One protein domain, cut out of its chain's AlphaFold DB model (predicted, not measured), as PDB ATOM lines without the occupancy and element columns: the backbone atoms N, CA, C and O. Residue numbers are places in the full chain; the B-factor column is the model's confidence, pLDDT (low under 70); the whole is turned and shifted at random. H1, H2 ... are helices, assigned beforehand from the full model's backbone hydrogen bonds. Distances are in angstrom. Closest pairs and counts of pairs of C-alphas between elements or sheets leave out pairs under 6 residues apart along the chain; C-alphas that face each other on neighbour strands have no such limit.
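This is residues 3 to 195 of the 195 residues of an uncharacterized protein of Fervidobacterium changbaicum (UniProt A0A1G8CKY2). Five helices, H1, H2, H3, H5 and H6, make an up-and-down bundle, each running against the one before it; long H6 runs on past it to a smaller group of H4, H7 and H8. Residues 190 to 195 stick out at the end of H8. The printed part has 193 residues, with eight named helices, H1 to H8, and no named strand: all helix. It is compact, with a radius of gyration of the C-alphas of 18.9 A, yet only just elongated, spanning 62 by 41 by 27 A.

Find C-alpha 3 at (57.470, 134.405, 130.979); from there H1 runs 30.5 A to residue 23. Next come H2, residues 27 to 44, H3, 48 to 64, and H4, 72 to 85. H5, 89 to 110, covers 33.4 A, and H6, 113 to 148, covers 52.4 A. H7 is residues 155 to 166; H8, 174 to 193, ends at C-alpha 193 (96.016, 159.787, 128.605).

Look first at the hairpin of H1 and H2, which touch at Gly 6 and Phe 44, C-alphas 4.9 A apart. H3 touches H5 at a steep tilt of 40 degrees, closest at C-alphas 52 and 103, 3.7 A. H6 touches H2 with its residues 117 to 132 alone, closest at C-alphas 121 and 35, 6.0 A. With residues 138 to 146 alone H6 touches H7, closest at C-alphas 141 and 162, 5.0 A. H4 touches H7, closest at C-alphas 77 and 159, 6.6 A; its residues 72 to 76 alone touch H8, closest at C-alphas 72 and 185, 7.2 A. Every O i to N i+4 pair is within hydrogen-bond range except in H3, 11 of 13, and H5, 14 of 18.

The C-alphas farthest apart, of Ala 3 and Gly 150, are 64.7 A apart. The printed part has no cut and no long link. Look for pLDDT under 70 at residues 3, 148 to 153, 168 to 172 and 195.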
ATOM      1  N   ALA A   3      57.289 133.394 132.018       61.41
ATOM      2  CA  ALA A   3      57.470 134.405 130.979       61.41
ATOM      3  C   ALA A   3      58.452 135.552 131.325       61.41
ATOM      4  O   ALA A   3      59.240 135.898 130.445       61.41
ATOM      5  N   PRO A   4      58.477 136.128 132.549       77.12
ATOM      6  CA  PRO A   4      59.350 137.273 132.819       77.12
ATOM      7  C   PRO A   4      60.829 136.877 132.929       77.12
ATOM      8  O   PRO A   4      61.689 137.606 132.445       77.12
ATOM      9  N   LEU A   5      61.135 135.702 133.494       84.25
ATOM     10  CA  LEU A   5      62.517 135.236 133.639       84.25
ATOM     11  C   LEU A   5      63.139 134.871 132.285       84.25
ATOM     12  O   LEU A   5      64.259 135.280 131.999       84.25
ATOM     13  N   GLY A   6      62.399 134.153 131.427       83.25
ATOM     14  CA  GLY A   6      62.859 133.833 130.071       83.25
ATOM     15  C   GLY A   6      63.103 135.091 129.237       83.25
ATOM     16  O   GLY A   6      64.136 135.214 128.586       83.25
ATOM     17  N   PHE A   7      62.210 136.079 129.333       87.25
ATOM     18  CA  PHE A   7      62.405 137.372 128.683       87.25
ATOM     19  C   PHE A   7      63.682 138.083 129.157       87.25
ATOM     20  O   PHE A   7      64.491 138.496 128.327       87.25
ATOM     21  N   LEU A   8      63.897 138.183 130.474       89.50
ATOM     22  CA  LEU A   8      65.092 138.814 131.041       89.50
ATOM     23  C   LEU A   8      66.379 138.116 130.590       89.50
ATOM     24  O   LEU A   8      67.304 138.786 130.138       89.50
ATOM     25  N   LEU A   9      66.424 136.782 130.652       88.56
ATOM     26  CA  LEU A   9      67.580 136.005 130.195       88.56
ATOM     27  C   LEU A   9      67.845 136.218 128.702       88.56
ATOM     28  O   LEU A   9      68.980 136.496 128.321       88.56
ATOM     29  N   GLY A  10      66.802 136.180 127.869       87.38
ATOM     30  CA  GLY A  10      66.916 136.454 126.435       87.38
ATOM     31  C   GLY A  10      67.483 137.847 126.142       87.38
ATOM     32  O   GLY A  10      68.371 137.985 125.302       87.38
ATOM     33  N   MET A  11      67.036 138.871 126.876       91.81
ATOM     34  CA  MET A  11      67.542 140.239 126.732       91.81
ATOM     35  C   MET A  11      68.991 140.393 127.210       91.81
ATOM     36  O   MET A  11      69.780 141.066 126.549       91.81
ATOM     37  N   VAL A  12      69.377 139.754 128.318       91.50
ATOM     38  CA  VAL A  12      70.769 139.765 128.800       91.50
ATOM     39  C   VAL A  12      71.695 139.073 127.800       91.50
ATOM     40  O   VAL A  12      72.737 139.630 127.452       91.50
ATOM     41  N   CYS A  13      71.301 137.904 127.280       89.44
ATOM     42  CA  CYS A  13      72.038 137.209 126.223       89.44
ATOM     43  C   CYS A  13      72.193 138.092 124.982       89.44
ATOM     44  O   CYS A  13      73.296 138.220 124.454       89.44
ATOM     45  N   PHE A  14      71.119 138.758 124.554       92.38
ATOM     46  CA  PHE A  14      71.165 139.687 123.432       92.38
ATOM     47  C   PHE A  14      72.166 140.828 123.661       92.38
ATOM     48  O   PHE A  14      73.032 141.055 122.819       92.38
ATOM     49  N   LEU A  15      72.101 141.517 124.804       93.00
ATOM     50  CA  LEU A  15      72.997 142.638 125.113       93.00
ATOM     51  C   LEU A  15      74.466 142.200 125.194       93.00
ATOM     52  O   LEU A  15      75.346 142.864 124.642       93.00
ATOM     53  N   MET A  16      74.735 141.063 125.840       91.69
ATOM     54  CA  MET A  16      76.078 140.486 125.920       91.69
ATOM     55  C   MET A  16      76.597 140.100 124.532       91.69
ATOM     56  O   MET A  16      77.732 140.421 124.175       91.69
ATOM     57  N   GLY A  17      75.753 139.456 123.728       91.00
ATOM     58  CA  GLY A  17      76.053 139.095 122.352       91.00
ATOM     59  C   GLY A  17      76.377 140.310 121.491       91.00
ATOM     60  O   GLY A  17      77.418 140.330 120.837       91.00
ATOM     61  N   PHE A  18      75.525 141.333 121.532       91.75
ATOM     62  CA  PHE A  18      75.698 142.590 120.807       91.75
ATOM     63  C   PHE A  18      77.051 143.229 121.137       91.75
ATOM     64  O   PHE A  18      77.834 143.572 120.247       91.75
ATOM     65  N   TYR A  19      77.364 143.323 122.431       91.25
ATOM     66  CA  TYR A  19      78.622 143.878 122.910       91.25
ATOM     67  C   TYR A  19      79.841 143.095 122.395       91.25
ATOM     68  O   TYR A  19      80.785 143.681 121.854       91.25
ATOM     69  N   LEU A  20      79.821 141.766 122.527       91.56
ATOM     70  CA  LEU A  20      80.922 140.905 122.092       91.56
ATOM     71  C   LEU A  20      81.090 140.913 120.566       91.56
ATOM     72  O   LEU A  20      82.220 141.030 120.082       91.56
ATOM     73  N   HIS A  21      79.991 140.862 119.807       91.31
ATOM     74  CA  HIS A  21      79.999 140.876 118.340       91.31
ATOM     75  C   HIS A  21      80.643 142.155 117.781       91.31
ATOM     76  O   HIS A  21      81.442 142.116 116.833       91.31
ATOM     77  N   ALA A  22      80.351 143.293 118.413       85.94
ATOM     78  CA  ALA A  22      80.931 144.569 118.032       85.94
ATOM     79  C   ALA A  22      82.395 144.727 118.475       85.94
ATOM     80  O   ALA A  22      83.164 145.422 117.811       85.94
ATOM     81  N   ARG A  23      82.833 144.080 119.562       86.00
ATOM     82  CA  ARG A  23      84.206 144.244 120.075       86.00
ATOM     83  C   ARG A  23      85.218 143.297 119.430       86.00
ATOM     84  O   ARG A  23      86.337 143.720 119.142       86.00
ATOM     85  N   ILE A  24      84.843 142.046 119.178       89.44
ATOM     86  CA  ILE A  24      85.773 140.996 118.741       89.44
ATOM     87  C   ILE A  24      86.305 141.267 117.335       89.44
ATOM     88  O   ILE A  24      85.544 141.451 116.390       89.44
ATOM     89  N   MET A  25      87.627 141.262 117.172       84.31
ATOM     90  CA  MET A  25      88.263 141.554 115.883       84.31
ATOM     91  C   MET A  25      88.108 140.406 114.886       84.31
ATOM     92  O   MET A  25      87.767 140.647 113.729       84.31
ATOM     93  N   ASN A  26      88.283 139.165 115.341       88.56
ATOM     94  CA  ASN A  26      88.202 137.988 114.485       88.56
ATOM     95  C   ASN A  26      86.770 137.789 113.955       88.56
ATOM     96  O   ASN A  26      85.832 137.590 114.728       88.56
ATOM     97  N   LEU A  27      86.615 137.837 112.629       88.62
ATOM     98  CA  LEU A  27      85.321 137.740 111.954       88.62
ATOM     99  C   LEU A  27      84.619 136.401 112.232       88.62
ATOM    100  O   LEU A  27      83.418 136.385 112.467       88.62
ATOM    101  N   LEU A  28      85.363 135.291 112.249       91.19
ATOM    102  CA  LEU A  28      84.802 133.955 112.468       91.19
ATOM    103  C   LEU A  28      84.299 133.799 113.905       91.19
ATOM    104  O   LEU A  28      83.145 133.439 114.117       91.19
ATOM    105  N   VAL A  29      85.133 134.143 114.891       92.25
ATOM    106  CA  VAL A  29      84.758 134.085 116.320       92.25
ATOM    107  C   VAL A  29      83.535 134.958 116.588       92.25
ATOM    108  O   VAL A  29      82.595 134.559 117.269       92.25
ATOM    109  N   SER A  30      83.525 136.143 115.988       92.81
ATOM    110  CA  SER A  30      82.416 137.082 116.059       92.81
ATOM    111  C   SER A  30      81.102 136.491 115.524       92.81
ATOM    112  O   SER A  30      80.048 136.720 116.117       92.81
ATOM    113  N   LYS A  31      81.145 135.680 114.459       93.44
ATOM    114  CA  LYS A  31      79.966 135.002 113.892       93.44
ATOM    115  C   LYS A  31      79.549 133.763 114.680       93.44
ATOM    116  O   LYS A  31      78.354 133.538 114.835       93.44
ATOM    117  N   LEU A  32      80.491 133.023 115.265       93.75
ATOM    118  CA  LEU A  32      80.173 131.942 116.207       93.75
ATOM    119  C   LEU A  32      79.383 132.462 117.416       93.75
ATOM    120  O   LEU A  32      78.398 131.849 117.820       93.75
ATOM    121  N   ILE A  33      79.762 133.631 117.941       93.81
ATOM    122  CA  ILE A  33      79.028 134.287 119.032       93.81
ATOM    123  C   ILE A  33      77.626 134.678 118.589       93.81
ATOM    124  O   ILE A  33      76.675 134.414 119.315       93.81
ATOM    125  N   VAL A  34      77.470 135.249 117.392       93.81
ATOM    126  CA  VAL A  34      76.136 135.538 116.847       93.81
ATOM    127  C   VAL A  34      75.296 134.269 116.771       93.81
ATOM    128  O   VAL A  34      74.179 134.274 117.272       93.81
ATOM    129  N   GLY A  35      75.835 133.176 116.225       94.06
ATOM    130  CA  GLY A  35      75.131 131.896 116.156       94.06
ATOM    131  C   GLY A  35      74.647 131.418 117.528       94.06
ATOM    132  O   GLY A  35      73.460 131.153 117.699       94.06
ATOM    133  N   ALA A  36      75.533 131.388 118.526       93.50
ATOM    134  CA  ALA A  36      75.179 130.986 119.888       93.50
ATOM    135  C   ALA A  36      74.093 131.886 120.510       93.50
ATOM    136  O   ALA A  36      73.158 131.394 121.140       93.50
ATOM    137  N   MET A  37      74.187 133.200 120.301       93.75
ATOM    138  CA  MET A  37      73.253 134.172 120.874       93.75
ATOM    139  C   MET A  37      71.884 134.139 120.196       93.75
ATOM    140  O   MET A  37      70.872 134.254 120.881       93.75
ATOM    141  N   LEU A  38      71.831 133.914 118.879       94.25
ATOM    142  CA  LEU A  38      70.574 133.721 118.155       94.25
ATOM    143  C   LEU A  38      69.835 132.471 118.645       94.25
ATOM    144  O   LEU A  38      68.630 132.531 118.875       94.25
ATOM    145  N   LEU A  39      70.554 131.368 118.877       93.38
ATOM    146  CA  LEU A  39      69.967 130.146 119.435       93.38
ATOM    147  C   LEU A  39      69.458 130.357 120.864       93.38
ATOM    148  O   LEU A  39      68.341 129.949 121.178       93.38
ATOM    149  N   ALA A  40      70.232 131.045 121.709       91.06
ATOM    150  CA  ALA A  40      69.801 131.401 123.059       91.06
ATOM    151  C   ALA A  40      68.534 132.275 123.031       91.06
ATOM    152  O   ALA A  40      67.564 131.987 123.729       91.06
ATOM    153  N   MET A  41      68.494 133.300 122.175       91.19
ATOM    154  CA  MET A  41      67.304 134.130 121.977       91.19
ATOM    155  C   MET A  41      66.099 133.314 121.508       91.19
ATOM    156  O   MET A  41      65.021 133.475 122.071       91.19
ATOM    157  N   GLY A  42      66.274 132.427 120.523       89.44
ATOM    158  CA  GLY A  42      65.208 131.554 120.022       89.44
ATOM    159  C   GLY A  42      64.663 130.595 121.083       89.44
ATOM    160  O   GLY A  42      63.482 130.262 121.064       89.44
ATOM    161  N   PHE A  43      65.500 130.194 122.042       89.25
ATOM    162  CA  PHE A  43      65.098 129.339 123.155       89.25
ATOM    163  C   PHE A  43      64.342 130.106 124.253       89.25
ATOM    164  O   PHE A  43      63.349 129.614 124.794       89.25
ATOM    165  N   PHE A  44      64.800 131.313 124.601       89.81
ATOM    166  CA  PHE A  44      64.272 132.071 125.741       89.81
ATOM    167  C   PHE A  44      63.108 133.014 125.394       89.81
ATOM    168  O   PHE A  44      62.237 133.251 126.238       89.81
ATOM    169  N   LEU A  45      63.066 133.555 124.173       88.31
ATOM    170  CA  LEU A  45      62.057 134.523 123.742       88.31
ATOM    171  C   LEU A  45      60.942 133.846 122.944       88.31
ATOM    172  O   LEU A  45      61.174 133.189 121.937       88.31
ATOM    173  N   ARG A  46      59.697 134.070 123.374       80.25
ATOM    174  CA  ARG A  46      58.508 133.470 122.746       80.25
ATOM    175  C   ARG A  46      57.820 134.361 121.716       80.25
ATOM    176  O   ARG A  46      56.999 133.866 120.955       80.25
ATOM    177  N   ASN A  47      58.103 135.666 121.707       86.31
ATOM    178  CA  ASN A  47      57.489 136.591 120.757       86.31
ATOM    179  C   ASN A  47      58.275 136.566 119.430       86.31
ATOM    180  O   ASN A  47      59.401 137.069 119.404       86.31
ATOM    181  N   PRO A  48      57.706 136.029 118.334       85.38
ATOM    182  CA  PRO A  48      58.427 135.863 117.074       85.38
ATOM    183  C   PRO A  48      58.815 137.203 116.439       85.38
ATOM    184  O   PRO A  48      59.921 137.339 115.929       85.38
ATOM    185  N   TYR A  49      57.965 138.228 116.529       89.62
ATOM    186  CA  TYR A  49      58.269 139.554 115.980       89.62
ATOM    187  C   TYR A  49      59.431 140.225 116.714       89.62
ATOM    188  O   TYR A  49      60.293 140.840 116.087       89.62
ATOM    189  N   LEU A  50      59.491 140.060 118.039       90.50
ATOM    190  CA  LEU A  50      60.621 140.534 118.832       90.50
ATOM    191  C   LEU A  50      61.909 139.797 118.448       90.50
ATOM    192  O   LEU A  50      62.942 140.437 118.270       90.50
ATOM    193  N   VAL A  51      61.855 138.472 118.281       91.81
ATOM    194  CA  VAL A  51      63.023 137.677 117.867       91.81
ATOM    195  C   VAL A  51      63.512 138.101 116.485       91.81
ATOM    196  O   VAL A  51      64.717 138.268 116.314       91.81
ATOM    197  N   VAL A  52      62.616 138.362 115.528       93.44
ATOM    198  CA  VAL A  52      62.974 138.925 114.214       93.44
ATOM    199  C   VAL A  52      63.690 140.260 114.361       93.44
ATOM    200  O   VAL A  52      64.797 140.419 113.845       93.44
ATOM    201  N   PHE A  53      63.096 141.200 115.095       92.69
ATOM    202  CA  PHE A  53      63.681 142.521 115.296       92.69
ATOM    203  C   PHE A  53      65.084 142.438 115.917       92.69
ATOM    204  O   PHE A  53      66.034 143.018 115.390       92.69
ATOM    205  N   LEU A  54      65.238 141.658 116.991       93.88
ATOM    206  CA  LEU A  54      66.522 141.465 117.666       93.88
ATOM    207  C   LEU A  54      67.532 140.719 116.788       93.88
ATOM    208  O   LEU A  54      68.710 141.054 116.811       93.88
ATOM    209  N   THR A  55      67.094 139.753 115.979       93.94
ATOM    210  CA  THR A  55      67.969 139.023 115.045       93.94
ATOM    211  C   THR A  55      68.569 139.972 114.014       93.94
ATOM    212  O   THR A  55      69.784 139.992 113.827       93.94
ATOM    213  N   ILE A  56      67.739 140.814 113.394       92.38
ATOM    214  CA  ILE A  56      68.194 141.822 112.430       92.38
ATOM    215  C   ILE A  56      69.172 142.792 113.103       92.38
ATOM    216  O   ILE A  56      70.268 143.027 112.589       92.38
ATOM    217  N   LEU A  57      68.817 143.308 114.283       92.38
ATOM    218  CA  LEU A  57      69.656 144.253 115.020       92.38
ATOM    219  C   LEU A  57      71.010 143.631 115.401       92.38
ATOM    220  O   LEU A  57      72.053 144.266 115.244       92.38
ATOM    221  N   MET A  58      71.006 142.367 115.830       92.38
ATOM    222  CA  MET A  58      72.206 141.602 116.163       92.38
ATOM    223  C   MET A  58      73.127 141.439 114.951       92.38
ATOM    224  O   MET A  58      74.327 141.695 115.064       92.38
ATOM    225  N   LEU A  59      72.578 141.071 113.789       91.75
ATOM    226  CA  LEU A  59      73.359 140.852 112.568       91.75
ATOM    227  C   LEU A  59      74.009 142.142 112.041       91.75
ATOM    228  O   LEU A  59      75.136 142.091 111.550       91.75
ATOM    229  N   PHE A  60      73.347 143.294 112.187       89.25
ATOM    230  CA  PHE A  60      73.895 144.595 111.774       89.25
ATOM    231  C   PHE A  60      74.818 145.253 112.808       89.25
ATOM    232  O   PHE A  60      75.594 146.150 112.459       89.25
ATOM    233  N   SER A  61      74.766 144.822 114.069       88.06
ATOM    234  CA  SER A  61      75.390 145.532 115.191       88.06
ATOM    235  C   SER A  61      76.883 145.827 115.018       88.06
ATOM    236  O   SER A  61      77.327 146.937 115.314       88.06
ATOM    237  N   ARG A  62      77.656 144.891 114.453       87.69
ATOM    238  CA  ARG A  62      79.101 145.062 114.212       87.69
ATOM    239  C   ARG A  62      79.429 146.210 113.262       87.69
ATOM    240  O   ARG A  62      80.508 146.794 113.364       87.69
ATOM    241  N   HIS A  63      78.544 146.490 112.312       86.88
ATOM    242  CA  HIS A  63      78.759 147.537 111.322       86.88
ATOM    243  C   HIS A  63      78.153 148.868 111.767       86.88
ATOM    244  O   HIS A  63      78.722 149.913 111.460       86.88
ATOM    245  N   MET A  64      77.067 148.837 112.548       84.50
ATOM    246  CA  MET A  64      76.476 150.034 113.155       84.50
ATOM    247  C   MET A  64      77.364 150.648 114.241       84.50
ATOM    248  O   MET A  64      77.470 151.869 114.327       84.50
ATOM    249  N   TYR A  65      78.022 149.820 115.057       82.94
ATOM    250  CA  TYR A  65      78.896 150.285 116.129       82.94
ATOM    251  C   TYR A  65      80.338 149.825 115.907       82.94
ATOM    252  O   TYR A  65      80.664 148.644 116.025       82.94
ATOM    253  N   THR A  66      81.225 150.782 115.607       86.12
ATOM    254  CA  THR A  66      82.661 150.526 115.416       86.12
ATOM    255  C   THR A  66      83.471 151.161 116.551       86.12
ATOM    256  O   THR A  66      83.722 152.375 116.507       86.12
ATOM    257  N   PRO A  67      83.895 150.381 117.565       86.56
ATOM    258  CA  PRO A  67      84.696 150.912 118.663       86.56
ATOM    259  C   PRO A  67      86.036 151.452 118.151       86.56
ATOM    260  O   PRO A  67      86.598 150.912 117.198       86.56
ATOM    261  N   VAL A  68      86.530 152.522 118.784       87.81
ATOM    262  CA  VAL A  68      87.823 153.138 118.447       87.81
ATOM    263  C   VAL A  68      88.960 152.205 118.857       87.81
ATOM    264  O   VAL A  68      89.005 151.749 120.005       87.81
ATOM    265  N   GLN A  69      89.859 151.902 117.921       87.00
ATOM    266  CA  GLN A  69      91.006 151.026 118.171       87.00
ATOM    267  C   GLN A  69      92.196 151.763 118.803       87.00
ATOM    268  O   GLN A  69      92.163 152.969 119.030       87.00
ATOM    269  N   SER A  70      93.248 151.011 119.135       85.56
ATOM    270  CA  SER A  70      94.514 151.562 119.625       85.56
ATOM    271  C   SER A  70      95.371 152.164 118.513       85.56
ATOM    272  O   SER A  70      96.064 153.138 118.767       85.56
ATOM    273  N   ASP A  71      95.309 151.598 117.308       90.19
ATOM    274  CA  ASP A  71      96.069 152.033 116.134       90.19
ATOM    275  C   ASP A  71      95.163 152.753 115.128       90.19
ATOM    276  O   ASP A  71      94.065 152.274 114.829       90.19
ATOM    277  N   LEU A  72      95.623 153.891 114.600       88.19
ATOM    278  CA  LEU A  72      94.826 154.761 113.733       88.19
ATOM    279  C   LEU A  72      94.514 154.109 112.380       88.19
ATOM    280  O   LEU A  72      93.385 154.199 111.897       88.19
ATOM    281  N   VAL A  73      95.494 153.441 111.769       88.31
ATOM    282  CA  VAL A  73      95.332 152.835 110.439       88.31
ATOM    283  C   VAL A  73      94.380 151.647 110.524       88.31
ATOM    284  O   VAL A  73      93.452 151.526 109.722       88.31
ATOM    285  N   SER A  74      94.547 150.799 111.538       88.62
ATOM    286  CA  SER A  74      93.625 149.698 111.820       88.62
ATOM    287  C   SER A  74      92.214 150.195 112.159       88.62
ATOM    288  O   SER A  74      91.221 149.597 111.719       88.62
ATOM    289  N   ASP A  75      92.096 151.299 112.907       90.31
ATOM    290  CA  ASP A  75      90.817 151.939 113.215       90.31
ATOM    291  C   ASP A  75      90.093 152.416 111.951       90.31
ATOM    292  O   ASP A  75      88.956 152.004 111.700       90.31
ATOM    293  N   LEU A  76      90.776 153.213 111.123       90.69
ATOM    294  CA  LEU A  76      90.254 153.731 109.860       90.69
ATOM    295  C   LEU A  76      89.874 152.600 108.908       90.69
ATOM    296  O   LEU A  76      88.769 152.603 108.367       90.69
ATOM    297  N   LYS A  77      90.734 151.588 108.754       91.19
ATOM    298  CA  LYS A  77      90.460 150.417 107.913       91.19
ATOM    299  C   LYS A  77      89.170 149.718 108.327       91.19
ATOM    300  O   LYS A  77      88.310 149.453 107.486       91.19
ATOM    301  N   ARG A  78      89.006 149.441 109.624       90.19
ATOM    302  CA  ARG A  78      87.802 148.785 110.147       90.19
ATOM    303  C   ARG A  78      86.565 149.665 109.984       90.19
ATOM    304  O   ARG A  78      85.517 149.166 109.580       90.19
ATOM    305  N   TYR A  79      86.683 150.954 110.288       91.88
ATOM    306  CA  TYR A  79      85.589 151.914 110.189       91.88
ATOM    307  C   TYR A  79      85.094 152.081 108.745       91.88
ATOM    308  O   TYR A  79      83.897 151.949 108.483       91.88
ATOM    309  N   LEU A  80      86.006 152.292 107.794       91.12
ATOM    310  CA  LEU A  80      85.686 152.441 106.373       91.12
ATOM    311  C   LEU A  80      85.116 151.151 105.776       91.12
ATOM    312  O   LEU A  80      84.148 151.202 105.008       91.12
ATOM    313  N   PHE A  81      85.646 149.989 106.168       91.81
ATOM    314  CA  PHE A  81      85.078 148.700 105.777       91.81
ATOM    315  C   PHE A  81      83.642 148.534 106.294       91.81
ATOM    316  O   PHE A  81      82.731 148.243 105.519       91.81
ATOM    317  N   ASN A  82      83.409 148.786 107.585       91.69
ATOM    318  CA  ASN A  82      82.078 148.703 108.188       91.69
ATOM    319  C   ASN A  82      81.079 149.645 107.504       91.69
ATOM    320  O   ASN A  82      79.962 149.243 107.179       91.69
ATOM    321  N   ARG A  83      81.502 150.877 107.210       89.62
ATOM    322  CA  ARG A  83      80.684 151.855 106.487       89.62
ATOM    323  C   ARG A  83      80.377 151.416 105.055       89.62
ATOM    324  O   ARG A  83      79.292 151.695 104.557       89.62
ATOM    325  N   THR A  84      81.305 150.720 104.401       89.12
ATOM    326  CA  THR A  84      81.087 150.121 103.075       89.12
ATOM    327  C   THR A  84      80.055 148.997 103.137       89.12
ATOM    328  O   THR A  84      79.158 148.947 102.300       89.12
ATOM    329  N   MET A  85      80.118 148.123 104.145       90.38
ATOM    330  CA  MET A  85      79.122 147.055 104.316       90.38
ATOM    331  C   MET A  85      77.712 147.622 104.513       90.38
ATOM    332  O   MET A  85      76.784 147.175 103.845       90.38
ATOM    333  N   LEU A  86      77.560 148.687 105.309       88.38
ATOM    334  CA  LEU A  86      76.278 149.389 105.490       88.38
ATOM    335  C   LEU A  86      75.742 150.089 104.231       88.38
ATOM    336  O   LEU A  86      74.630 150.605 104.249       88.38
ATOM    337  N   ARG A  87      76.520 150.147 103.148       87.12
ATOM    338  CA  ARG A  87      76.113 150.731 101.860       87.12
ATOM    339  C   ARG A  87      75.991 149.697 100.750       87.12
ATOM    340  O   ARG A  87      75.389 149.968  99.714       87.12
ATOM    341  N   SER A  88      76.535 148.504 100.965       86.50
ATOM    342  CA  SER A  88      76.459 147.409 100.011       86.50
ATOM    343  C   SER A  88      75.041 146.846  99.980       86.50
ATOM    344  O   SER A  88      74.637 146.099 100.870       86.50
ATOM    345  N   LYS A  89      74.279 147.181  98.931       87.06
ATOM    346  CA  LYS A  89      72.906 146.683  98.727       87.06
ATOM    347  C   LYS A  89      72.837 145.159  98.805       87.06
ATOM    348  O   LYS A  89      71.945 144.625  99.450       87.06
ATOM    349  N   THR A  90      73.804 144.472  98.197       86.62
ATOM    350  CA  THR A  90      73.890 143.007  98.205       86.62
ATOM    351  C   THR A  90      74.065 142.462  99.618       86.62
ATOM    352  O   THR A  90      73.350 141.545 100.016       86.62
ATOM    353  N   TYR A  91      74.975 143.049 100.399       89.44
ATOM    354  CA  TYR A  91      75.189 142.645 101.787       89.44
ATOM    355  C   TYR A  91      73.955 142.931 102.652       89.44
ATOM    356  O   TYR A  91      73.474 142.044 103.352       89.44
ATOM    357  N   LEU A  92      73.400 144.143 102.559       90.56
ATOM    358  CA  LEU A  92      72.212 144.542 103.311       90.56
ATOM    359  C   LEU A  92      71.010 143.645 103.002       90.56
ATOM    360  O   LEU A  92      70.290 143.257 103.920       90.56
ATOM    361  N   MET A  93      70.801 143.296 101.729       90.94
ATOM    362  CA  MET A  93      69.729 142.394 101.311       90.94
ATOM    363  C   MET A  93      69.945 140.992 101.876       90.94
ATOM    364  O   MET A  93      69.021 140.426 102.449       90.94
ATOM    365  N   LEU A  94      71.165 140.454 101.782       91.62
ATOM    366  CA  LEU A  94      71.491 139.143 102.338       91.62
ATOM    367  C   LEU A  94      71.226 139.081 103.847       91.62
ATOM    368  O   LEU A  94      70.574 138.154 104.321       91.62
ATOM    369  N   VAL A  95      71.712 140.075 104.592       91.88
ATOM    370  CA  VAL A  95      71.565 140.127 106.051       91.88
ATOM    371  C   VAL A  95      70.116 140.353 106.464       91.88
ATOM    372  O   VAL A  95      69.653 139.703 107.397       91.88
ATOM    373  N   SER A  96      69.382 141.220 105.764       91.12
ATOM    374  CA  SER A  96      67.972 141.485 106.079       91.12
ATOM    375  C   SER A  96      67.110 140.263 105.787       91.12
ATOM    376  O   SER A  96      66.376 139.814 106.660       91.12
ATOM    377  N   THR A  97      67.237 139.675 104.596       91.81
ATOM    378  CA  THR A  97      66.476 138.483 104.210       91.81
ATOM    379  C   THR A  97      66.830 137.310 105.120       91.81
ATOM    380  O   THR A  97      65.941 136.738 105.748       91.81
ATOM    381  N   GLY A  98      68.121 137.001 105.283       90.56
ATOM    382  CA  GLY A  98      68.577 135.948 106.191       90.56
ATOM    383  C   GLY A  98      68.129 136.183 107.636       90.56
ATOM    384  O   GLY A  98      67.671 135.254 108.293       90.56
ATOM    385  N   GLY A  99      68.182 137.429 108.112       91.88
ATOM    386  CA  GLY A  99      67.743 137.816 109.450       91.88
ATOM    387  C   GLY A  99      66.238 137.673 109.674       91.88
ATOM    388  O   GLY A  99      65.837 137.194 110.730       91.88
ATOM    389  N   ILE A 100      65.405 138.023 108.689       93.00
ATOM    390  CA  ILE A 100      63.948 137.830 108.758       93.00
ATOM    391  C   ILE A 100      63.612 136.337 108.785       93.00
ATOM    392  O   ILE A 100      62.875 135.895 109.666       93.00
ATOM    393  N   PHE A 101      64.182 135.554 107.862       91.44
ATOM    394  CA  PHE A 101      63.954 134.108 107.809       91.44
ATOM    395  C   PHE A 101      64.387 133.420 109.106       91.44
ATOM    396  O   PHE A 101      63.604 132.668 109.688       91.44
ATOM    397  N   LEU A 102      65.596 133.712 109.600       92.50
ATOM    398  CA  LEU A 102      66.062 133.181 110.880       92.50
ATOM    399  C   LEU A 102      65.184 133.649 112.033       92.50
ATOM    400  O   LEU A 102      64.773 132.835 112.846       92.50
ATOM    401  N   GLY A 103      64.851 134.933 112.094       90.38
ATOM    402  CA  GLY A 103      64.034 135.494 113.159       90.38
ATOM    403  C   GLY A 103      62.671 134.818 113.312       90.38
ATOM    404  O   GLY A 103      62.212 134.614 114.432       90.38
ATOM    405  N   LEU A 104      62.043 134.437 112.195       91.19
ATOM    406  CA  LEU A 104      60.777 133.700 112.189       91.19
ATOM    407  C   LEU A 104      60.958 132.217 112.544       91.19
ATOM    408  O   LEU A 104      60.069 131.622 113.148       91.19
ATOM    409  N   ALA A 105      62.100 131.624 112.191       91.06
ATOM    410  CA  ALA A 105      62.394 130.211 112.422       91.06
ATOM    411  C   ALA A 105      62.934 129.915 113.836       91.06
ATOM    412  O   ALA A 105      62.665 128.853 114.394       91.06
ATOM    413  N   LEU A 106      63.678 130.845 114.438       92.25
ATOM    414  CA  LEU A 106      64.370 130.681 115.722       92.25
ATOM    415  C   LEU A 106      63.457 130.297 116.900       92.25
ATOM    416  O   LEU A 106      63.862 129.426 117.669       92.25
ATOM    417  N   PRO A 107      62.230 130.840 117.051       89.88
ATOM    418  CA  PRO A 107      61.313 130.399 118.105       89.88
ATOM    419  C   PRO A 107      60.960 128.904 118.034       89.88
ATOM    420  O   PRO A 107      60.576 128.306 119.037       89.88
ATOM    421  N   ALA A 108      61.106 128.271 116.862       87.50
ATOM    422  CA  ALA A 108      60.844 126.847 116.673       87.50
ATOM    423  C   ALA A 108      61.998 125.939 117.139       87.50
ATOM    424  O   ALA A 108      61.853 124.717 117.095       87.50
ATOM    425  N   VAL A 109      63.120 126.495 117.622       88.44
ATOM    426  CA  VAL A 109      64.282 125.713 118.084       88.44
ATOM    427  C   VAL A 109      63.931 124.754 119.227       88.44
ATOM    428  O   VAL A 109      64.534 123.697 119.339       88.44
ATOM    429  N   VAL A 110      62.927 125.078 120.050       86.06
ATOM    430  CA  VAL A 110      62.468 124.204 121.147       86.06
ATOM    431  C   VAL A 110      61.854 122.905 120.611       86.06
ATOM    432  O   VAL A 110      62.002 121.853 121.225       86.06
ATOM    433  N   ASN A 111      61.197 122.980 119.451       87.62
ATOM    434  CA  ASN A 111      60.484 121.856 118.843       87.62
ATOM    435  C   ASN A 111      61.349 121.107 117.817       87.62
ATOM    436  O   ASN A 111      61.262 119.888 117.711       87.62
ATOM    437  N   TYR A 112      62.204 121.826 117.080       86.50
ATOM    438  CA  TYR A 112      63.065 121.277 116.024       86.50
ATOM    439  C   TYR A 112      64.534 121.680 116.235       86.50
ATOM    440  O   TYR A 112      65.122 122.353 115.381       86.50
ATOM    441  N   PRO A 113      65.157 121.291 117.365       87.19
ATOM    442  CA  PRO A 113      66.439 121.843 117.795       87.19
ATOM    443  C   PRO A 113      67.550 121.593 116.784       87.19
ATOM    444  O   PRO A 113      68.226 122.529 116.378       87.19
ATOM    445  N   LEU A 114      67.709 120.356 116.311       89.50
ATOM    446  CA  LEU A 114      68.810 120.011 115.415       89.50
ATOM    447  C   LEU A 114      68.683 120.710 114.053       89.50
ATOM    448  O   LEU A 114      69.638 121.327 113.585       89.50
ATOM    449  N   THR A 115      67.494 120.684 113.448       90.50
ATOM    450  CA  THR A 115      67.242 121.318 112.148       90.50
ATOM    451  C   THR A 115      67.440 122.831 112.212       90.50
ATOM    452  O   THR A 115      68.185 123.381 111.404       90.50
ATOM    453  N   ILE A 116      66.844 123.507 113.201       91.81
ATOM    454  CA  ILE A 116      66.940 124.968 113.338       91.81
ATOM    455  C   ILE A 116      68.363 125.403 113.697       91.81
ATOM    456  O   ILE A 116      68.834 126.418 113.178       91.81
ATOM    457  N   VAL A 117      69.084 124.631 114.518       91.94
ATOM    458  CA  VAL A 117      70.503 124.884 114.816       91.94
ATOM    459  C   VAL A 117      71.342 124.831 113.543       91.94
ATOM    460  O   VAL A 117      72.084 125.775 113.270       91.94
ATOM    461  N   LEU A 118      71.194 123.779 112.732       92.31
ATOM    462  CA  LEU A 118      71.941 123.643 111.481       92.31
ATOM    463  C   LEU A 118      71.611 124.766 110.491       92.31
ATOM    464  O   LEU A 118      72.528 125.364 109.929       92.31
ATOM    465  N   THR A 119      70.332 125.110 110.318       91.12
ATOM    466  CA  THR A 119      69.919 126.226 109.451       91.12
ATOM    467  C   THR A 119      70.481 127.562 109.942       91.12
ATOM    468  O   THR A 119      70.989 128.348 109.142       91.12
ATOM    469  N   THR A 120      70.450 127.811 111.254       93.19
ATOM    470  CA  THR A 120      71.001 129.037 111.856       93.19
ATOM    471  C   THR A 120      72.498 129.144 111.609       93.19
ATOM    472  O   THR A 120      72.973 130.178 111.137       93.19
ATOM    473  N   LEU A 121      73.244 128.067 111.863       93.06
ATOM    474  CA  LEU A 121      74.682 128.022 111.608       93.06
ATOM    475  C   LEU A 121      74.994 128.231 110.126       93.06
ATOM    476  O   LEU A 121      75.874 129.026 109.805       93.06
ATOM    477  N   PHE A 122      74.251 127.584 109.229       93.31
ATOM    478  CA  PHE A 122      74.442 127.729 107.789       93.31
ATOM    479  C   PHE A 122      74.279 129.183 107.326       93.31
ATOM    480  O   PHE A 122      75.165 129.719 106.663       93.31
ATOM    481  N   VAL A 123      73.193 129.857 107.720       93.50
ATOM    482  CA  VAL A 123      72.946 131.257 107.332       93.50
ATOM    483  C   VAL A 123      74.008 132.191 107.916       93.50
ATOM    484  O   VAL A 123      74.543 133.041 107.202       93.50
ATOM    485  N   VAL A 124      74.370 132.020 109.192       94.38
ATOM    486  CA  VAL A 124      75.417 132.827 109.841       94.38
ATOM    487  C   VAL A 124      76.777 132.633 109.155       94.38
ATOM    488  O   VAL A 124      77.507 133.609 108.957       94.38
ATOM    489  N   MET A 125      77.102 131.407 108.739       94.19
ATOM    490  CA  MET A 125      78.330 131.106 107.996       94.19
ATOM    491  C   MET A 125      78.306 131.666 106.575       94.19
ATOM    492  O   MET A 125      79.323 132.162 106.100       94.19
ATOM    493  N   LEU A 126      77.158 131.667 105.902       93.06
ATOM    494  CA  LEU A 126      77.025 132.291 104.588       93.06
ATOM    495  C   LEU A 126      77.282 133.806 104.675       93.06
ATOM    496  O   LEU A 126      78.062 134.347 103.890       93.06
ATOM    497  N   ILE A 127      76.724 134.479 105.691       93.19
ATOM    498  CA  ILE A 127      77.022 135.896 105.971       93.19
ATOM    499  C   ILE A 127      78.524 136.089 106.238       93.19
ATOM    500  O   ILE A 127      79.124 137.026 105.708       93.19
ATOM    501  N   TRP A 128      79.147 135.197 107.014       94.38
ATOM    502  CA  TRP A 128      80.591 135.226 107.264       94.38
ATOM    503  C   TRP A 128      81.414 135.134 105.971       94.38
ATOM    504  O   TRP A 128      82.320 135.945 105.783       94.38
ATOM    505  N   VAL A 129      81.092 134.201 105.067       94.00
ATOM    506  CA  VAL A 129      81.802 134.032 103.786       94.00
ATOM    507  C   VAL A 129      81.737 135.312 102.955       94.00
ATOM    508  O   VAL A 129      82.753 135.750 102.415       94.00
ATOM    509  N   VAL A 130      80.562 135.938 102.877       92.31
ATOM    510  CA  VAL A 130      80.373 137.180 102.114       92.31
ATOM    511  C   VAL A 130      81.157 138.337 102.735       92.31
ATOM    512  O   VAL A 130      81.858 139.052 102.020       92.31
ATOM    513  N   GLU A 131      81.106 138.504 104.058       92.06
ATOM    514  CA  GLU A 131      81.899 139.524 104.756       92.06
ATOM    515  C   GLU A 131      83.401 139.304 104.584       92.06
ATOM    516  O   GLU A 131      84.137 140.255 104.330       92.06
ATOM    517  N   PHE A 132      83.858 138.059 104.685       93.38
ATOM    518  CA  PHE A 132      85.262 137.704 104.526       93.38
ATOM    519  C   PHE A 132      85.759 137.967 103.102       93.38
ATOM    520  O   PHE A 132      86.827 138.551 102.919       93.38
ATOM    521  N   SER A 133      84.965 137.591 102.099       92.06
ATOM    522  CA  SER A 133      85.254 137.866 100.690       92.06
ATOM    523  C   SER A 133      85.347 139.371 100.421       92.06
ATOM    524  O   SER A 133      86.332 139.852  99.856       92.06
ATOM    525  N   ASN A 134      84.383 140.146 100.927       92.44
ATOM    526  CA  ASN A 134      84.402 141.603 100.810       92.44
ATOM    527  C   ASN A 134      85.608 142.228 101.519       92.44
ATOM    528  O   ASN A 134      86.198 143.178 101.006       92.44
ATOM    529  N   TYR A 135      85.979 141.711 102.691       92.62
ATOM    530  CA  TYR A 135      87.131 142.201 103.440       92.62
ATOM    531  C   TYR A 135      88.440 141.931 102.693       92.62
ATOM    532  O   TYR A 135      89.252 142.841 102.550       92.62
ATOM    533  N   LYS A 136      88.613 140.730 102.123       92.56
ATOM    534  CA  LYS A 136      89.757 140.419 101.253       92.56
ATOM    535  C   LYS A 136      89.822 141.335 100.034       92.56
ATOM    536  O   LYS A 136      90.875 141.899  99.757       92.56
ATOM    537  N   SER A 137      88.694 141.545  99.353       90.31
ATOM    538  CA  SER A 137      88.633 142.465  98.212       90.31
ATOM    539  C   SER A 137      89.027 143.893  98.608       90.31
ATOM    540  O   SER A 137      89.740 144.574  97.871       90.31
ATOM    541  N   PHE A 138      88.618 144.345  99.796       91.31
ATOM    542  CA  PHE A 138      89.022 145.641 100.333       91.31
ATOM    543  C   PHE A 138      90.535 145.707 100.595       91.31
ATOM    544  O   PHE A 138      91.178 146.671 100.188       91.31
ATOM    545  N   GLU A 139      91.128 144.675 101.201       90.00
ATOM    546  CA  GLU A 139      92.579 144.600 101.423       90.00
ATOM    547  C   GLU A 139      93.388 144.606 100.125       90.00
ATOM    548  O   GLU A 139      94.400 145.298 100.034       90.00
ATOM    549  N   GLU A 140      92.940 143.882  99.103       89.31
ATOM    550  CA  GLU A 140      93.580 143.890  97.786       89.31
ATOM    551  C   GLU A 140      93.524 145.273  97.129       89.31
ATOM    552  O   GLU A 140      94.499 145.703  96.514       89.31
ATOM    553  N   LYS A 141      92.410 145.999  97.280       86.75
ATOM    554  CA  LYS A 141      92.282 147.375  96.777       86.75
ATOM    555  C   LYS A 141      93.224 148.342  97.498       86.75
ATOM    556  O   LYS A 141      93.792 149.203  96.834       86.75
ATOM    557  N   ILE A 142      93.433 148.172  98.807       85.75
ATOM    558  CA  ILE A 142      94.427 148.948  99.572       85.75
ATOM    559  C   ILE A 142      95.841 148.659  99.049       85.75
ATOM    560  O   ILE A 142      96.588 149.592  98.771       85.75
ATOM    561  N   LYS A 143      96.198 147.380  98.856       85.31
ATOM    562  CA  LYS A 143      97.522 146.986  98.336       85.31
ATOM    563  C   LYS A 143      97.792 147.571  96.951       85.31
ATOM    564  O   LYS A 143      98.826 148.190  96.739       85.31
ATOM    565  N   LYS A 144      96.821 147.473  96.038       81.75
ATOM    566  CA  LYS A 144      96.928 148.060  94.692       81.75
ATOM    567  C   LYS A 144      97.087 149.582  94.711       81.75
ATOM    568  O   LYS A 144      97.702 150.127  93.802       81.75
ATOM    569  N   ALA A 145      96.515 150.267  95.704       77.31
ATOM    570  CA  ALA A 145      96.693 151.709  95.876       77.31
ATOM    571  C   ALA A 145      98.136 152.048  96.270       77.31
ATOM    572  O   ALA A 145      98.729 152.951  95.688       77.31
ATOM    573  N   ALA A 146      98.703 151.276  97.202       74.81
ATOM    574  CA  ALA A 146     100.088 151.422  97.642       74.81
ATOM    575  C   ALA A 146     101.097 151.111  96.518       74.81
ATOM    576  O   ALA A 146     102.131 151.757  96.422       74.81
ATOM    577  N   GLU A 147     100.784 150.163  95.630       74.00
ATOM    578  CA  GLU A 147     101.654 149.781  94.506       74.00
ATOM    579  C   GLU A 147     101.633 150.779  93.331       74.00
ATOM    580  O   GLU A 147     102.595 150.856  92.572       74.00
ATOM    581  N   LYS A 148     100.537 151.528  93.138       66.44
ATOM    582  CA  LYS A 148     100.348 152.401  91.962       66.44
ATOM    583  C   LYS A 148     100.868 153.828  92.118       66.44
ATOM    584  O   LYS A 148     100.905 154.544  91.120       66.44
ATOM    585  N   GLY A 149     101.248 154.263  93.315       52.12
ATOM    586  CA  GLY A 149     101.757 155.614  93.521       52.12
ATOM    587  C   GLY A 149     103.188 155.624  94.018       52.12
ATOM    588  O   GLY A 149     103.443 155.239  95.151       52.12
ATOM    589  N   GLY A 150     104.090 156.177  93.207       44.81
ATOM    590  CA  GLY A 150     105.464 156.497  93.610       44.81
ATOM    591  C   GLY A 150     105.583 157.508  94.765       44.81
ATOM    592  O   GLY A 150     106.694 157.742  95.214       44.81
ATOM    593  N   ASP A 151     104.459 158.046  95.261       49.00
ATOM    594  CA  ASP A 151     104.335 158.950  96.421       49.00
ATOM    595  C   ASP A 151     103.240 158.508  97.431       49.00
ATOM    596  O   ASP A 151     102.947 159.201  98.403       49.00
ATOM    597  N   LEU A 152     102.617 157.332  97.246       51.88
ATOM    598  CA  LEU A 152     101.508 156.812  98.074       51.88
ATOM    599  C   LEU A 152     101.998 155.979  99.275       51.88
ATOM    600  O   LEU A 152     101.435 154.936  99.608       51.88
ATOM    601  N   ASN A 153     103.035 156.455  99.967       58.34
ATOM    602  CA  ASN A 153     103.441 155.883 101.255       58.34
ATOM    603  C   ASN A 153     102.491 156.260 102.405       58.34
ATOM    604  O   ASN A 153     102.682 155.767 103.515       58.34
ATOM    605  N   ASP A 154     101.479 157.107 102.169       74.94
ATOM    606  CA  ASP A 154     100.471 157.448 103.175       74.94
ATOM    607  C   ASP A 154      99.383 156.351 103.268       74.94
ATOM    608  O   ASP A 154      98.562 156.200 102.351       74.94
ATOM    609  N   PRO A 155      99.314 155.596 104.384       79.00
ATOM    610  CA  PRO A 155      98.298 154.567 104.587       79.00
ATOM    611  C   PRO A 155      96.863 155.110 104.540       79.00
ATOM    612  O   PRO A 155      95.932 154.357 104.245       79.00
ATOM    613  N   ILE A 156      96.659 156.399 104.839       84.12
ATOM    614  CA  ILE A 156      95.340 157.041 104.847       84.12
ATOM    615  C   ILE A 156      94.830 157.236 103.417       84.12
ATOM    616  O   ILE A 156      93.669 156.930 103.134       84.12
ATOM    617  N   GLU A 157      95.691 157.664 102.496       81.25
ATOM    618  CA  GLU A 157      95.312 157.870 101.096       81.25
ATOM    619  C   GLU A 157      95.043 156.530 100.387       81.25
ATOM    620  O   GLU A 157      94.067 156.392  99.643       81.25
ATOM    621  N   ALA A 158      95.807 155.480 100.711       78.94
ATOM    622  CA  ALA A 158      95.524 154.123 100.236       78.94
ATOM    623  C   ALA A 158      94.143 153.613 100.704       78.94
ATOM    624  O   ALA A 158      93.399 152.981  99.943       78.94
ATOM    625  N   LEU A 159      93.766 153.918 101.952       83.25
ATOM    626  CA  LEU A 159      92.448 153.601 102.506       83.25
ATOM    627  C   LEU A 159      91.325 154.408 101.846       83.25
ATOM    628  O   LEU A 159      90.260 153.848 101.559       83.25
ATOM    629  N   ARG A 160      91.561 155.696 101.566       85.00
ATOM    630  CA  ARG A 160      90.637 156.561 100.820       85.00
ATOM    631  C   ARG A 160      90.359 155.985  99.437       85.00
ATOM    632  O   ARG A 160      89.198 155.779  99.084       85.00
ATOM    633  N   TYR A 161      91.409 155.655  98.686       82.62
ATOM    634  CA  TYR A 161      91.286 155.082  97.348       82.62
ATOM    635  C   TYR A 161      90.489 153.770  97.356       82.62
ATOM    636  O   TYR A 161      89.540 153.601  96.585       82.62
ATOM    637  N   ALA A 162      90.812 152.858  98.280       80.44
ATOM    638  CA  ALA A 162      90.091 151.597  98.419       80.44
ATOM    639  C   ALA A 162      88.601 151.804  98.743       80.44
ATOM    640  O   ALA A 162      87.748 151.095  98.201       80.44
ATOM    641  N   TYR A 163      88.271 152.784  99.591       83.06
ATOM    642  CA  TYR A 163      86.890 153.125  99.938       83.06
ATOM    643  C   TYR A 163      86.099 153.661  98.737       83.06
ATOM    644  O   TYR A 163      84.970 153.216  98.499       83.06
ATOM    645  N   THR A 164      86.702 154.553  97.948       83.25
ATOM    646  CA  THR A 164      86.105 155.104  96.721       83.25
ATOM    647  C   THR A 164      85.831 154.004  95.695       83.25
ATOM    648  O   THR A 164      84.729 153.916  95.160       83.25
ATOM    649  N   LEU A 165      86.777 153.080  95.493       81.56
ATOM    650  CA  LEU A 165      86.599 151.933  94.593       81.56
ATOM    651  C   LEU A 165      85.534 150.927  95.049       81.56
ATOM    652  O   LEU A 165      85.094 150.089  94.258       81.56
ATOM    653  N   MET A 166      85.180 150.906  96.332       80.81
ATOM    654  CA  MET A 166      84.085 150.073  96.833       80.81
ATOM    655  C   MET A 166      82.724 150.760  96.704       80.81
ATOM    656  O   MET A 166      81.708 150.071  96.671       80.81
ATOM    657  N   ASN A 167      82.689 152.092  96.612       77.31
ATOM    658  CA  ASN A 167      81.459 152.880  96.570       77.31
ATOM    659  C   ASN A 167      81.470 153.903  95.414       77.31
ATOM    660  O   ASN A 167      81.292 155.096  95.667       77.31
ATOM    661  N   PRO A 168      81.633 153.470  94.148       58.38
ATOM    662  CA  PRO A 168      81.884 154.373  93.019       58.38
ATOM    663  C   PRO A 168      80.733 155.345  92.708       58.38
ATOM    664  O   PRO A 168      80.953 156.364  92.066       58.38
ATOM    665  N   PHE A 169      79.514 155.054  93.172       58.03
ATOM    666  CA  PHE A 169      78.310 155.854  92.908       58.03
ATOM    667  C   PHE A 169      77.807 156.625  94.140       58.03
ATOM    668  O   PHE A 169      76.662 157.068  94.175       58.03
ATOM    669  N   SER A 170      78.620 156.733  95.194       62.91
ATOM    670  CA  SER A 170      78.229 157.389  96.442       62.91
ATOM    671  C   SER A 170      78.758 158.825  96.494       62.91
ATOM    672  O   SER A 170      79.963 159.008  96.621       62.91
ATOM    673  N   ASN A 171      77.873 159.831  96.539       60.75
ATOM    674  CA  ASN A 171      78.200 161.263  96.737       60.75
ATOM    675  C   ASN A 171      78.697 161.593  98.159       60.75
ATOM    676  O   ASN A 171      78.330 162.602  98.749       60.75
ATOM    677  N   THR A 172      79.441 160.694  98.793       66.75
ATOM    678  CA  THR A 172      79.935 160.946 100.150       66.75
ATOM    679  C   THR A 172      81.282 161.606 100.070       66.75
ATOM    680  O   THR A 172      82.180 161.057  99.437       66.75
ATOM    681  N   ASP A 173      81.419 162.723 100.772       80.69
ATOM    682  CA  ASP A 173      82.707 163.343 101.012       80.69
ATOM    683  C   ASP A 173      83.562 162.408 101.884       80.69
ATOM    684  O   ASP A 173      83.441 162.344 103.109       80.69
ATOM    685  N   VAL A 174      84.365 161.571 101.224       82.81
ATOM    686  CA  VAL A 174      85.243 160.592 101.879       82.81
ATOM    687  C   VAL A 174      86.261 161.303 102.771       82.81
ATOM    688  O   VAL A 174      86.661 160.756 103.799       82.81
ATOM    689  N   GLU A 175      86.652 162.521 102.402       83.81
ATOM    690  CA  GLU A 175      87.639 163.317 103.119       83.81
ATOM    691  C   GLU A 175      87.083 163.785 104.461       83.81
ATOM    692  O   GLU A 175      87.703 163.556 105.502       83.81
ATOM    693  N   GLU A 176      85.856 164.308 104.464       85.88
ATOM    694  CA  GLU A 176      85.147 164.663 105.693       85.88
ATOM    695  C   GLU A 176      84.956 163.440 106.609       85.88
ATOM    696  O   GLU A 176      85.180 163.498 107.820       85.88
ATOM    697  N   VAL A 177      84.609 162.281 106.034       86.94
ATOM    698  CA  VAL A 177      84.425 161.032 106.789       86.94
ATOM    699  C   VAL A 177      85.708 160.579 107.483       86.94
ATOM    700  O   VAL A 177      85.663 160.169 108.648       86.94
ATOM    701  N   ILE A 178      86.840 160.630 106.782       88.69
ATOM    702  CA  ILE A 178      88.147 160.261 107.332       88.69
ATOM    703  C   ILE A 178      88.567 161.273 108.401       88.69
ATOM    704  O   ILE A 178      88.933 160.866 109.506       88.69
ATOM    705  N   LYS A 179      88.440 162.575 108.120       90.62
ATOM    706  CA  LYS A 179      88.785 163.656 109.052       90.62
ATOM    707  C   LYS A 179      88.024 163.532 110.372       90.62
ATOM    708  O   LYS A 179      88.649 163.490 111.431       90.62
ATOM    709  N   ASN A 180      86.704 163.360 110.303       91.38
ATOM    710  CA  ASN A 180      85.852 163.194 111.483       91.38
ATOM    711  C   ASN A 180      86.255 161.960 112.309       91.38
ATOM    712  O   ASN A 180      86.215 161.985 113.542       91.38
ATOM    713  N   ARG A 181      86.672 160.864 111.656       92.00
ATOM    714  CA  ARG A 181      87.120 159.660 112.369       92.00
ATOM    715  C   ARG A 181      88.482 159.850 113.039       92.00
ATOM    716  O   ARG A 181      88.650 159.396 114.168       92.00
ATOM    717  N   ILE A 182      89.421 160.534 112.386       91.94
ATOM    718  CA  ILE A 182      90.733 160.870 112.963       91.94
ATOM    719  C   ILE A 182      90.563 161.770 114.192       91.94
ATOM    720  O   ILE A 182      91.203 161.542 115.216       91.94
ATOM    721  N   GLU A 183      89.685 162.769 114.121       91.94
ATOM    722  CA  GLU A 183      89.407 163.660 115.251       91.94
ATOM    723  C   GLU A 183      88.793 162.904 116.436       91.94
ATOM    724  O   GLU A 183      89.248 163.042 117.572       91.94
ATOM    725  N   LEU A 184      87.827 162.016 116.175       91.38
ATOM    726  CA  LEU A 184      87.277 161.134 117.204       91.38
ATOM    727  C   LEU A 184      88.360 160.244 117.836       91.38
ATOM    728  O   LEU A 184      88.360 160.062 119.054       91.38
ATOM    729  N   PHE A 185      89.273 159.693 117.029       92.00
ATOM    730  CA  PHE A 185      90.388 158.890 117.527       92.00
ATOM    731  C   PHE A 185      91.268 159.701 118.483       92.00
ATOM    732  O   PHE A 185      91.501 159.248 119.602       92.00
ATOM    733  N   LYS A 186      91.683 160.913 118.087       91.62
ATOM    734  CA  LYS A 186      92.487 161.822 118.925       91.62
ATOM    735  C   LYS A 186      91.794 162.114 120.255       91.62
ATOM    736  O   LYS A 186      92.334 161.790 121.306       91.62
ATOM    737  N   ASN A 187      90.534 162.551 120.205       91.88
ATOM    738  CA  ASN A 187      89.739 162.855 121.398       91.88
ATOM    739  C   ASN A 187      89.630 161.670 122.374       91.88
ATOM    740  O   ASN A 187      89.607 161.851 123.592       91.88
ATOM    741  N   VAL A 188      89.534 160.439 121.859       90.38
ATOM    742  CA  VAL A 188      89.475 159.230 122.694       90.38
ATOM    743  C   VAL A 188      90.838 158.885 123.297       90.38
ATOM    744  O   VAL A 188      90.875 158.427 124.438       90.38
ATOM    745  N   GLN A 189      91.936 159.089 122.568       90.19
ATOM    746  CA  GLN A 189      93.287 158.862 123.089       90.19
ATOM    747  C   GLN A 189      93.663 159.900 124.149       90.19
ATOM    748  O   GLN A 189      94.111 159.519 125.227       90.19
ATOM    749  N   ASP A 190      93.366 161.178 123.917       89.38
ATOM    750  CA  ASP A 190      93.649 162.256 124.871       89.38
ATOM    751  C   ASP A 190      92.901 162.038 126.193       89.38
ATOM    752  O   ASP A 190      93.470 162.138 127.279       89.38
ATOM    753  N   ARG A 191      91.630 161.618 126.124       90.06
ATOM    754  CA  ARG A 191      90.843 161.250 127.314       90.06
ATOM    755  C   ARG A 191      91.376 160.027 128.056       90.06
ATOM    756  O   ARG A 191      91.106 159.898 129.247       90.06
ATOM    757  N   LYS A 192      92.045 159.100 127.366       86.25
ATOM    758  CA  LYS A 192      92.701 157.953 128.010       86.25
ATOM    759  C   LYS A 192      94.008 158.367 128.671       86.25
ATOM    760  O   LYS A 192      94.291 157.853 129.737       86.25
ATOM    761  N   ALA A 193      94.764 159.273 128.056       83.00
ATOM    762  CA  ALA A 193      96.016 159.787 128.605       83.00
ATOM    763  C   ALA A 193      95.802 160.710 129.820       83.00
ATOM    764  O   ALA A 193      96.667 160.799 130.681       83.00
ATOM    765  N   ALA A 194      94.650 161.386 129.898       80.69
ATOM    766  CA  ALA A 194      94.276 162.253 131.016       80.69
ATOM    767  C   ALA A 194      93.684 161.514 132.239       80.69
ATOM    768  O   ALA A 194      93.306 162.170 133.211       80.69
ATOM    769  N   ARG A 195      93.532 160.186 132.175       68.56
ATOM    770  CA  ARG A 195      93.023 159.328 133.258       68.56
ATOM    771  C   ARG A 195      94.145 158.479 133.827       68.56
ATOM    772  O   ARG A 195      94.101 158.256 135.052       68.56
TER     773      ARG A 195